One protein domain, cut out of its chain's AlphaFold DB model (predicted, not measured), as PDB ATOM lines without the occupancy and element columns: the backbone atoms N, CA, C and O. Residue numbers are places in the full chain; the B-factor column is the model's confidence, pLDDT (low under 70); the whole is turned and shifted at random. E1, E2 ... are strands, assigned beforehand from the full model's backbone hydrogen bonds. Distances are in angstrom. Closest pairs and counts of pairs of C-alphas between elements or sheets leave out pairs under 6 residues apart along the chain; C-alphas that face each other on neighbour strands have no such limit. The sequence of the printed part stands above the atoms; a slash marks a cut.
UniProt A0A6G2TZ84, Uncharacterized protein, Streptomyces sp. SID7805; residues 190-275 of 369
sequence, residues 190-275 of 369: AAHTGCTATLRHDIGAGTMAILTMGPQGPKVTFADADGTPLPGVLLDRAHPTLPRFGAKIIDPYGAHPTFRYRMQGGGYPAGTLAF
ATOM      1  N   ALA A 190     280.270 230.926 309.584       67.19
ATOM      2  CA  ALA A 190     281.489 230.447 310.218       67.19
ATOM      3  C   ALA A 190     282.644 230.513 309.207       67.19
ATOM      4  O   ALA A 190     282.493 230.075 308.068       67.19
ATOM      5  N   ALA A 191     283.781 231.069 309.613       73.88
ATOM      6  CA  ALA A 191     284.998 231.158 308.814       73.88
ATOM      7  C   ALA A 191     286.203 230.674 309.631       73.88
ATOM      8  O   ALA A 191     286.253 230.883 310.844       73.88
ATOM      9  N   HIS A 192     287.177 230.057 308.963       73.44
ATOM     10  CA  HIS A 192     288.411 229.561 309.573       73.44
ATOM     11  C   HIS A 192     289.622 230.206 308.896       73.44
ATOM     12  O   HIS A 192     289.685 230.299 307.671       73.44
ATOM     13  N   THR A 193     290.595 230.668 309.676       74.81
ATOM     14  CA  THR A 193     291.874 231.185 309.169       74.81
ATOM     15  C   THR A 193     292.966 230.863 310.183       74.81
ATOM     16  O   THR A 193     292.948 231.363 311.308       74.81
ATOM     17  N   GLY A 194     293.903 229.986 309.807       80.62
ATOM     18  CA  GLY A 194     294.874 229.415 310.746       80.62
ATOM     19  C   GLY A 194     294.183 228.739 311.937       80.62
ATOM     20  O   GLY A 194     293.114 228.149 311.788       80.62
ATOM     21  N   CYS A 195     294.742 228.890 313.141       86.50
ATOM     22  CA  CYS A 195     294.121 228.403 314.379       86.50
ATOM     23  C   CYS A 195     293.053 229.332 314.962       86.50
ATOM     24  O   CYS A 195     292.865 229.374 316.173       86.50
ATOM     25  N   THR A 196     292.349 230.072 314.105       89.38
ATOM     26  CA  THR A 196     291.233 230.933 314.497       89.38
ATOM     27  C   THR A 196     289.973 230.537 313.740       89.38
ATOM     28  O   THR A 196     289.995 230.356 312.523       89.38
ATOM     29  N   ALA A 197     288.863 230.429 314.462       89.75
ATOM     30  CA  ALA A 197     287.530 230.230 313.919       89.75
ATOM     31  C   ALA A 197     286.623 231.385 314.354       89.75
ATOM     32  O   ALA A 197     286.631 231.780 315.519       89.75
ATOM     33  N   THR A 198     285.827 231.923 313.438       92.12
ATOM     34  CA  THR A 198     284.946 233.064 313.703       92.12
ATOM     35  C   THR A 198     283.530 232.755 313.248       92.12
ATOM     36  O   THR A 198     283.331 232.309 312.126       92.12
ATOM     37  N   LEU A 199     282.549 233.031 314.102       91.19
ATOM     38  CA  LEU A 199     281.122 232.937 313.826       91.19
ATOM     39  C   LEU A 199     280.485 234.315 314.006       91.19
ATOM     40  O   LEU A 199     280.563 234.905 315.085       91.19
ATOM     41  N   ARG A 200     279.810 234.807 312.967       88.94
ATOM     42  CA  ARG A 200     278.961 236.006 313.049       88.94
ATOM     43  C   ARG A 200     277.506 235.583 313.252       88.94
ATOM     44  O   ARG A 200     277.014 234.732 312.511       88.94
ATOM     45  N   HIS A 201     276.826 236.169 314.237       86.81
ATOM     46  CA  HIS A 201     275.423 235.879 314.543       86.81
ATOM     47  C   HIS A 201     274.642 237.145 314.925       86.81
ATOM     48  O   HIS A 201     275.108 237.930 315.752       86.81
ATOM     49  N   ASP A 202     273.459 237.330 314.336       80.31
ATOM     50  CA  ASP A 202     272.535 238.415 314.692       80.31
ATOM     51  C   ASP A 202     271.880 238.089 316.034       80.31
ATOM     52  O   ASP A 202     271.205 237.073 316.179       80.31
ATOM     53  N   ILE A 203     272.109 238.938 317.034       76.38
ATOM     54  CA  ILE A 203     271.590 238.748 318.397       76.38
ATOM     55  C   ILE A 203     270.369 239.638 318.681       76.38
ATOM     56  O   ILE A 203     269.927 239.760 319.826       76.38
ATOM     57  N   GLY A 204     269.798 240.248 317.643       67.06
ATOM     58  CA  GLY A 204     268.682 241.178 317.694       67.06
ATOM     59  C   GLY A 204     269.102 242.635 317.893       67.06
ATOM     60  O   GLY A 204     270.267 242.965 318.086       67.06
ATOM     61  N   ALA A 205     268.111 243.534 317.830       63.34
ATOM     62  CA  ALA A 205     268.275 244.990 317.983       63.34
ATOM     63  C   ALA A 205     269.256 245.666 316.991       63.34
ATOM     64  O   ALA A 205     269.601 246.837 317.163       63.34
ATOM     65  N   GLY A 206     269.631 244.956 315.919       65.12
ATOM     66  CA  GLY A 206     270.628 245.399 314.944       65.12
ATOM     67  C   GLY A 206     272.067 245.255 315.443       65.12
ATOM     68  O   GLY A 206     272.958 245.938 314.955       65.12
ATOM     69  N   THR A 207     272.290 244.379 316.421       74.56
ATOM     70  CA  THR A 207     273.620 244.050 316.922       74.56
ATOM     71  C   THR A 207     274.020 242.667 316.426       74.56
ATOM     72  O   THR A 207     273.251 241.708 316.494       74.56
ATOM     73  N   MET A 208     275.264 242.558 315.981       82.25
ATOM     74  CA  MET A 208     275.929 241.316 315.630       82.25
ATOM     75  C   MET A 208     276.883 240.914 316.751       82.25
ATOM     76  O   MET A 208     277.724 241.708 317.174       82.25
ATOM     77  N   ALA A 209     276.798 239.666 317.203       90.12
ATOM     78  CA  ALA A 209     277.872 239.039 317.958       90.12
ATOM     79  C   ALA A 209     278.863 238.396 316.984       90.12
ATOM     80  O   ALA A 209     278.479 237.660 316.073       90.12
ATOM     81  N   ILE A 210     280.147 238.653 317.201       93.06
ATOM     82  CA  ILE A 210     281.249 238.023 316.483       93.06
ATOM     83  C   ILE A 210     281.999 237.166 317.498       93.06
ATOM     84  O   ILE A 210     282.795 237.670 318.294       93.06
ATOM     85  N   LEU A 211     281.704 235.868 317.490       95.31
ATOM     86  CA  LEU A 211     282.320 234.871 318.356       95.31
ATOM     87  C   LEU A 211     283.589 234.386 317.671       95.31
ATOM     88  O   LEU A 211     283.544 233.888 316.553       95.31
ATOM     89  N   THR A 212     284.720 234.527 318.338       94.69
ATOM     90  CA  THR A 212     286.020 234.083 317.851       94.69
ATOM     91  C   THR A 212     286.580 233.054 318.810       94.69
ATOM     92  O   THR A 212     286.648 233.295 320.013       94.69
ATOM     93  N   MET A 213     286.990 231.918 318.272       93.19
ATOM     94  CA  MET A 213     287.730 230.888 318.975       93.19
ATOM     95  C   MET A 213     289.154 230.885 318.422       93.19
ATOM     96  O   MET A 213     289.329 230.845 317.209       93.19
ATOM     97  N   GLY A 214     290.169 230.974 319.280       91.06
ATOM     98  CA  GLY A 214     291.577 230.965 318.877       91.06
ATOM     99  C   GLY A 214     292.497 230.460 319.990       91.06
ATOM    100  O   GLY A 214     292.000 230.080 321.055       91.06
ATOM    101  N   PRO A 215     293.831 230.500 319.803       87.19
ATOM    102  CA  PRO A 215     294.781 229.974 320.784       87.19
ATOM    103  C   PRO A 215     294.659 230.665 322.144       87.19
ATOM    104  O   PRO A 215     294.765 230.024 323.179       87.19
ATOM    105  N   GLN A 216     294.334 231.959 322.151       89.06
ATOM    106  CA  GLN A 216     294.155 232.751 323.374       89.06
ATOM    107  C   GLN A 216     292.820 232.493 324.097       89.06
ATOM    108  O   GLN A 216     292.576 233.045 325.169       89.06
ATOM    109  N   GLY A 217     291.947 231.650 323.542       90.94
ATOM    110  CA  GLY A 217     290.635 231.359 324.108       90.94
ATOM    111  C   GLY A 217     289.473 232.068 323.405       90.94
ATOM    112  O   GLY A 217     289.652 232.678 322.344       90.94
ATOM    113  N   PRO A 218     288.250 231.910 323.944       96.19
ATOM    114  CA  PRO A 218     287.040 232.459 323.355       96.19
ATOM    115  C   PRO A 218     287.000 233.978 323.522       96.19
ATOM    116  O   PRO A 218     287.289 234.508 324.595       96.19
ATOM    117  N   LYS A 219     286.588 234.675 322.464       95.75
ATOM    118  CA  LYS A 219     286.376 236.121 322.450       95.75
ATOM    119  C   LYS A 219     285.057 236.465 321.767       95.75
ATOM    120  O   LYS A 219     284.805 235.994 320.663       95.75
ATOM    121  N   VAL A 220     284.244 237.324 322.371       95.81
ATOM    122  CA  VAL A 220     283.086 237.941 321.712       95.81
ATOM    123  C   VAL A 220     283.371 239.415 321.517       95.81
ATOM    124  O   VAL A 220     283.680 240.132 322.465       95.81
ATOM    125  N   THR A 221     283.236 239.870 320.283       93.12
ATOM    126  CA  THR A 221     283.143 241.298 319.973       93.12
ATOM    127  C   THR A 221     281.764 241.584 319.414       93.12
ATOM    128  O   THR A 221     281.074 240.675 318.943       93.12
ATOM    129  N   PHE A 222     281.347 242.836 319.501       88.12
ATOM    130  CA  PHE A 222     280.048 243.259 319.010       88.12
ATOM    131  C   PHE A 222     280.244 244.228 317.862       88.12
ATOM    132  O   PHE A 222     281.154 245.055 317.885       88.12
ATOM    133  N   ALA A 223     279.380 244.114 316.870       80.88
ATOM    134  CA  ALA A 223     279.287 245.061 315.781       80.88
ATOM    135  C   ALA A 223     277.832 245.489 315.608       80.88
ATOM    136  O   ALA A 223     276.916 244.806 316.075       80.88
ATOM    137  N   ASP A 224     277.614 246.613 314.947       70.75
ATOM    138  CA  ASP A 224     276.297 246.912 314.400       70.75
ATOM    139  C   ASP A 224     275.956 245.962 313.231       70.75
ATOM    140  O   ASP A 224     276.739 245.085 312.840       70.75
ATOM    141  N   ALA A 225     274.750 246.117 312.690       58.72
ATOM    142  CA  ALA A 225     274.271 245.339 311.553       58.72
ATOM    143  C   ALA A 225     275.111 245.547 310.275       58.72
ATOM    144  O   ALA A 225     275.153 244.649 309.437       58.72
ATOM    145  N   ASP A 226     275.807 246.681 310.153       58.12
ATOM    146  CA  ASP A 226     276.710 247.003 309.040       58.12
ATOM    147  C   ASP A 226     278.108 246.383 309.221       58.12
ATOM    148  O   ASP A 226     278.919 246.337 308.295       58.12
ATOM    149  N   GLY A 227     278.393 245.840 310.407       63.34
ATOM    150  CA  GLY A 227     279.685 245.265 310.756       63.34
ATOM    151  C   GLY A 227     280.668 246.263 311.365       63.34
ATOM    152  O   GLY A 227     281.817 245.880 311.595       63.34
ATOM    153  N   THR A 228     280.245 247.491 311.671       73.00
ATOM    154  CA  THR A 228     281.056 248.466 312.403       73.00
ATOM    155  C   THR A 228     281.261 247.980 313.838       73.00
ATOM    156  O   THR A 228     280.279 247.738 314.546       73.00
ATOM    157  N   PRO A 229     282.510 247.838 314.311       75.94
ATOM    158  CA  PRO A 229     282.777 247.405 315.676       75.94
ATOM    159  C   PRO A 229     282.214 248.381 316.716       75.94
ATOM    160  O   PRO A 229     282.374 249.594 316.592       75.94
ATOM    161  N   LEU A 230     281.618 247.850 317.782       72.50
ATOM    162  CA  LEU A 230     281.213 248.629 318.950       72.50
ATOM    163  C   LEU A 230     282.421 248.799 319.890       72.50
ATOM    164  O   LEU A 230     282.878 247.809 320.473       72.50
ATOM    165  N   PRO A 231     282.966 250.018 320.063       66.62
ATOM    166  CA  PRO A 231     284.161 250.226 320.873       66.62
ATOM    167  C   PRO A 231     283.878 249.996 322.363       66.62
ATOM    168  O   PRO A 231     282.819 250.351 322.875       66.62
ATOM    169  N   GLY A 232     284.849 249.410 323.070       71.88
ATOM    170  CA  GLY A 232     284.784 249.208 324.524       71.88
ATOM    171  C   GLY A 232     283.825 248.107 324.992       71.88
ATOM    172  O   GLY A 232     283.580 247.989 326.190       71.88
ATOM    173  N   VAL A 233     283.282 247.296 324.077       80.56
ATOM    174  CA  VAL A 233     282.360 246.199 324.400       80.56
ATOM    175  C   VAL A 233     282.932 244.888 323.860       80.56
ATOM    176  O   VAL A 233     282.891 244.612 322.663       80.56
ATOM    177  N   LEU A 234     283.500 244.086 324.757       90.94
ATOM    178  CA  LEU A 234     284.216 242.849 324.445       90.94
ATOM    179  C   LEU A 234     284.009 241.853 325.593       90.94
ATOM    180  O   LEU A 234     283.883 242.259 326.747       90.94
ATOM    181  N   LEU A 235     283.969 240.562 325.267       94.44
ATOM    182  CA  LEU A 235     284.064 239.474 326.234       94.44
ATOM    183  C   LEU A 235     285.252 238.593 325.895       94.44
ATOM    184  O   LEU A 235     285.419 238.207 324.741       94.44
ATOM    185  N   ASP A 236     286.016 238.214 326.901       95.50
ATOM    186  CA  ASP A 236     287.092 237.236 326.793       95.50
ATOM    187  C   ASP A 236     287.216 236.455 328.110       95.50
ATOM    188  O   ASP A 236     286.341 236.518 328.975       95.50
ATOM    189  N   ARG A 237     288.288 235.679 328.270       94.25
ATOM    190  CA  ARG A 237     288.556 234.932 329.506       94.25
ATOM    191  C   ARG A 237     288.751 235.821 330.735       94.25
ATOM    192  O   ARG A 237     288.365 235.411 331.827       94.25
ATOM    193  N   ALA A 238     289.342 237.003 330.565       93.25
ATOM    194  CA  ALA A 238     289.570 237.952 331.652       93.25
ATOM    195  C   ALA A 238     288.287 238.720 332.003       93.25
ATOM    196  O   ALA A 238     288.033 239.020 333.167       93.25
ATOM    197  N   HIS A 239     287.438 238.968 331.007       93.75
ATOM    198  CA  HIS A 239     286.183 239.698 331.127       93.75
ATOM    199  C   HIS A 239     285.030 238.872 330.536       93.75
ATOM    200  O   HIS A 239     284.476 239.222 329.492       93.75
ATOM    201  N   PRO A 240     284.630 237.757 331.177       95.12
ATOM    202  CA  PRO A 240     283.647 236.843 330.601       95.12
ATOM    203  C   PRO A 240     282.213 237.357 330.726       95.12
ATOM    204  O   PRO A 240     281.291 236.685 330.271       95.12
ATOM    205  N   THR A 241     281.977 238.517 331.343       91.81
ATOM    206  CA  THR A 241     280.643 239.080 331.573       91.81
ATOM    207  C   THR A 241     280.556 240.551 331.174       91.81
ATOM    208  O   THR A 241     281.441 241.353 331.447       91.81
ATOM    209  N   LEU A 242     279.421 240.922 330.580       84.75
ATOM    210  CA  LEU A 242     279.014 242.298 330.295       84.75
ATOM    211  C   LEU A 242     277.627 242.519 330.916       84.75
ATOM    212  O   LEU A 242     276.604 242.287 330.256       84.75
ATOM    213  N   PRO A 243     277.563 242.962 332.188       75.44
ATOM    214  CA  PRO A 243     276.311 243.069 332.937       75.44
ATOM    215  C   PRO A 243     275.263 243.952 332.256       75.44
ATOM    216  O   PRO A 243     274.092 243.581 332.201       75.44
ATOM    217  N   ARG A 244     275.692 245.072 331.649       65.69
ATOM    218  CA  ARG A 244     274.812 246.026 330.948       65.69
ATOM    219  C   ARG A 244     273.971 245.380 329.841       65.69
ATOM    220  O   ARG A 244     272.885 245.869 329.548       65.69
ATOM    221  N   PHE A 245     274.456 244.292 329.245       68.25
ATOM    222  CA  PHE A 245     273.806 243.613 328.123       68.25
ATOM    223  C   PHE A 245     273.306 242.203 328.467       68.25
ATOM    224  O   PHE A 245     272.842 241.478 327.585       68.25
ATOM    225  N   GLY A 246     273.424 241.783 329.735       78.69
ATOM    226  CA  GLY A 246     273.117 240.411 330.149       78.69
ATOM    227  C   GLY A 246     273.890 239.363 329.338       78.69
ATOM    228  O   GLY A 246     273.365 238.279 329.082       78.69
ATOM    229  N   ALA A 247     275.092 239.724 328.882       88.25
ATOM    230  CA  ALA A 247     275.913 238.941 327.972       88.25
ATOM    231  C   ALA A 247     277.052 238.266 328.750       88.25
ATOM    232  O   ALA A 247     277.676 238.896 329.608       88.25
ATOM    233  N   LYS A 248     277.301 236.978 328.493       94.62
ATOM    234  CA  LYS A 248     278.291 236.183 329.230       94.62
ATOM    235  C   LYS A 248     278.881 235.058 328.381       94.62
ATOM    236  O   LYS A 248     278.137 234.356 327.701       94.62
ATOM    237  N   ILE A 249     280.188 234.837 328.499       96.75
ATOM    238  CA  ILE A 249     280.840 233.580 328.123       96.75
ATOM    239  C   ILE A 249     280.697 232.608 329.300       96.75
ATOM    240  O   ILE A 249     281.157 232.862 330.415       96.75
ATOM    241  N   ILE A 250     279.994 231.512 329.062       95.62
ATOM    242  CA  ILE A 250     279.879 230.375 329.965       95.62
ATOM    243  C   ILE A 250     281.025 229.426 329.634       95.62
ATOM    244  O   ILE A 250     281.283 229.156 328.463       95.62
ATOM    245  N   ASP A 251     281.681 228.941 330.686       93.56
ATOM    246  CA  ASP A 251     282.833 228.044 330.600       93.56
ATOM    247  C   ASP A 251     283.975 228.573 329.698       93.56
ATOM    248  O   ASP A 251     284.348 227.946 328.709       93.56
ATOM    249  N   PRO A 252     284.546 229.760 329.998       93.69
ATOM    250  CA  PRO A 252     285.531 230.412 329.127       93.69
ATOM    251  C   PRO A 252     286.878 229.667 329.014       93.69
ATOM    252  O   PRO A 252     287.688 229.986 328.135       93.69
ATOM    253  N   TYR A 253     287.136 228.692 329.890       91.31
ATOM    254  CA  TYR A 253     288.350 227.868 329.894       91.31
ATOM    255  C   TYR A 253     288.105 226.420 329.446       91.31
ATOM    256  O   TYR A 253     289.075 225.706 329.192       91.31
ATOM    257  N   GLY A 254     286.849 225.987 329.329       85.56
ATOM    258  CA  GLY A 254     286.518 224.640 328.891       85.56
ATOM    259  C   GLY A 254     286.634 224.432 327.385       85.56
ATOM    260  O   GLY A 254     286.904 225.348 326.606       85.56
ATOM    261  N   ALA A 255     286.431 223.181 326.971       85.06
ATOM    262  CA  ALA A 255     286.559 222.758 325.576       85.06
ATOM    263  C   ALA A 255     285.440 223.304 324.669       85.06
ATOM    264  O   ALA A 255     285.627 223.428 323.458       85.06
ATOM    265  N   HIS A 256     284.284 223.640 325.251       89.12
ATOM    266  CA  HIS A 256     283.092 224.077 324.524       89.12
ATOM    267  C   HIS A 256     282.476 225.323 325.172       89.12
ATOM    268  O   HIS A 256     281.378 225.251 325.732       89.12
ATOM    269  N   PRO A 257     283.159 226.481 325.101       95.31
ATOM    270  CA  PRO A 257     282.600 227.713 325.625       95.31
ATOM    271  C   PRO A 257     281.298 228.046 324.896       95.31
ATOM    272  O   PRO A 257     281.137 227.798 323.693       95.31
ATOM    273  N   THR A 258     280.363 228.654 325.620       96.81
ATOM    274  CA  THR A 258     279.100 229.132 325.046       96.81
ATOM    275  C   THR A 258     278.884 230.597 325.375       96.81
ATOM    276  O   THR A 258     279.253 231.093 326.435       96.81
ATOM    277  N   PHE A 259     278.290 231.325 324.444       95.81
ATOM    278  CA  PHE A 259     277.916 232.714 324.603       95.81
ATOM    279  C   PHE A 259     276.421 232.817 324.892       95.81
ATOM    280  O   PHE A 259     275.592 232.481 324.049       95.81
ATOM    281  N   ARG A 260     276.067 233.312 326.077       93.69
ATOM    282  CA  ARG A 260     274.693 233.649 326.457       93.69
ATOM    283  C   ARG A 260     274.463 235.146 326.288       93.69
ATOM    284  O   ARG A 260     275.291 235.943 326.725       93.69
ATOM    285  N   TYR A 261     273.318 235.532 325.733       86.81
ATOM    286  CA  TYR A 261     272.945 236.931 325.518       86.81
ATOM    287  C   TYR A 261     271.462 237.191 325.793       86.81
ATOM    288  O   TYR A 261     270.621 236.298 325.692       86.81
ATOM    289  N   ARG A 262     271.121 238.442 326.126       80.69
ATOM    290  CA  ARG A 262     269.734 238.880 326.340       80.69
ATOM    291  C   ARG A 262     269.502 240.294 325.795       80.69
ATOM    292  O   ARG A 262     269.239 241.228 326.545       80.69
ATOM    293  N   MET A 263     269.605 240.442 324.475       66.50
ATOM    294  CA  MET A 263     269.614 241.750 323.799       66.50
ATOM    295  C   MET A 263     268.225 242.246 323.349       66.50
ATOM    296  O   MET A 263     268.014 243.453 323.268       66.50
ATOM    297  N   GLN A 264     267.253 241.352 323.106       56.09
ATOM    298  CA  GLN A 264     265.926 241.743 322.587       56.09
ATOM    299  C   GLN A 264     264.987 242.348 323.658       56.09
ATOM    300  O   GLN A 264     264.135 243.174 323.346       56.09
ATOM    301  N   GLY A 265     265.206 242.052 324.948       45.84
ATOM    302  CA  GLY A 265     264.377 242.513 326.079       45.84
ATOM    303  C   GLY A 265     262.879 242.168 325.951       45.84
ATOM    304  O   GLY A 265     262.501 241.452 325.048       45.84
ATOM    305  N   GLY A 266     262.017 242.604 326.886       46.12
ATOM    306  CA  GLY A 266     260.557 242.377 326.783       46.12
ATOM    307  C   GLY A 266     260.096 240.927 326.997       46.12
ATOM    308  O   GLY A 266     259.364 240.391 326.180       46.12
ATOM    309  N   GLY A 267     260.547 240.258 328.063       49.84
ATOM    310  CA  GLY A 267     260.160 238.865 328.345       49.84
ATOM    311  C   GLY A 267     260.809 237.810 327.437       49.84
ATOM    312  O   GLY A 267     260.789 236.636 327.791       49.84
ATOM    313  N   TYR A 268     261.464 238.217 326.341       50.16
ATOM    314  CA  TYR A 268     262.186 237.303 325.460       50.16
ATOM    315  C   TYR A 268     263.246 236.502 326.236       50.16
ATOM    316  O   TYR A 268     263.986 237.078 327.061       50.16
ATOM    317  N   PRO A 269     263.320 235.179 325.996       67.12
ATOM    318  CA  PRO A 269     264.286 234.323 326.657       67.12
ATOM    319  C   PRO A 269     265.709 234.729 326.268       67.12
ATOM    320  O   PRO A 269     265.955 235.312 325.212       67.12
ATOM    321  N   ALA A 270     266.664 234.437 327.149       78.38
ATOM    322  CA  ALA A 270     268.068 234.579 326.792       78.38
ATOM    323  C   ALA A 270     268.410 233.584 325.673       78.38
ATOM    324  O   ALA A 270     268.019 232.420 325.746       78.38
ATOM    325  N   GLY A 271     269.152 234.047 324.672       84.50
ATOM    326  CA  GLY A 271     269.729 233.188 323.647       84.50
ATOM    327  C   GLY A 271     271.066 232.613 324.107       84.50
ATOM    328  O   GLY A 271     271.757 233.208 324.942       84.50
ATOM    329  N   THR A 272     271.438 231.469 323.537       92.56
ATOM    330  CA  THR A 272     272.737 230.822 323.752       92.56
ATOM    331  C   THR A 272     273.309 230.385 322.410       92.56
ATOM    332  O   THR A 272     272.583 229.860 321.569       92.56
ATOM    333  N   LEU A 273     274.608 230.591 322.212       93.25
ATOM    334  CA  LEU A 273     275.351 230.200 321.016       93.25
ATOM    335  C   LEU A 273     276.618 229.461 321.418       93.25
ATOM    336  O   LEU A 273     277.324 229.890 322.326       93.25
ATOM    337  N   ALA A 274     276.933 228.376 320.723       95.19
ATOM    338  CA  ALA A 274     278.240 227.750 320.854       95.19
ATOM    339  C   ALA A 274     279.303 228.597 320.145       95.19
ATOM    340  O   ALA A 274     279.037 229.197 319.098       95.19
ATOM    341  N   PHE A 275     280.512 228.633 320.701       94.75
ATOM    342  CA  PHE A 275     281.660 229.127 319.952       94.75
ATOM    343  C   PHE A 275     281.978 228.184 318.785       94.75
ATOM    344  O   PHE A 275     281.762 226.974 318.901       94.75
TER     345      PHE A 275
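Overview. This is residues 190 to 275 of the 369 residues of an uncharacterized protein of Streptomyces sp. SID7805 (UniProt A0A6G2TZ84). Two antiparallel sheets lie partly face to face as a sandwich: a larger, strongly twisted one, E1 to E5, and a small one, E6 to E8, their strands at 23 degrees to each other. E6 and E7 come near E3, E4 and E5, while E1 and E2 are apart from the small sheet. The printed part has 86 residues with no named helix and eight named strands, E1 to E8, so ordered along the chain; the class is all strand. Each sheet's order, E1 E2 E3 E4 E5 and E6 E7 E8, is a meander, each strand the antiparallel neighbour of the one before. The whole is compact, radius of gyration of the C-alphas 12.2 A, spanning 38 by 27 by 22 A.

Arrangement. Look first at the hairpin of inner strands E3, residues 207 to 214, and E4, residues 217 to 224, where N 210 and O 221 are 2.8 A apart. E2, residues 196 to 202, is antiparallel to E3, with N 199 and O 211 at 2.8 A. Edge strand E1, residues 190 to 193, brings N 191 within 2.8 A of O 198. Edge strand E5, residues 229 to 235, has N 235 2.8 A from O 220 of E4. In the small sheet, inner strand E7, residues 258 to 261, neighbours E6, residues 247 to 250, with N 248 and O 260 at 2.9 A, and E8, residues 271 to 274, with N 259 and O 273 at 2.7 A. Between the sheets, the closest C-alphas of E5 and E6, Leu 235 and Ile 249, are 7.0 A apart.

Along the chain. Find C-alpha 190 at (281.489, 230.447, 310.218), where E1 begins. E4, 23.3 A long, starts at C-alpha 217, (290.635, 231.359, 324.108); E3 measures 22.3 A. E8 ends at C-alpha 274, (278.240, 227.750, 320.854).

Size, cuts and confidence. The C-alphas farthest apart, Gly 194 and Gly 267, are 40.1 A apart. The printed part has no cut; the link E5 to E6 is long, 11 residues. Low pLDDT, under 70, includes residues 263 to 269.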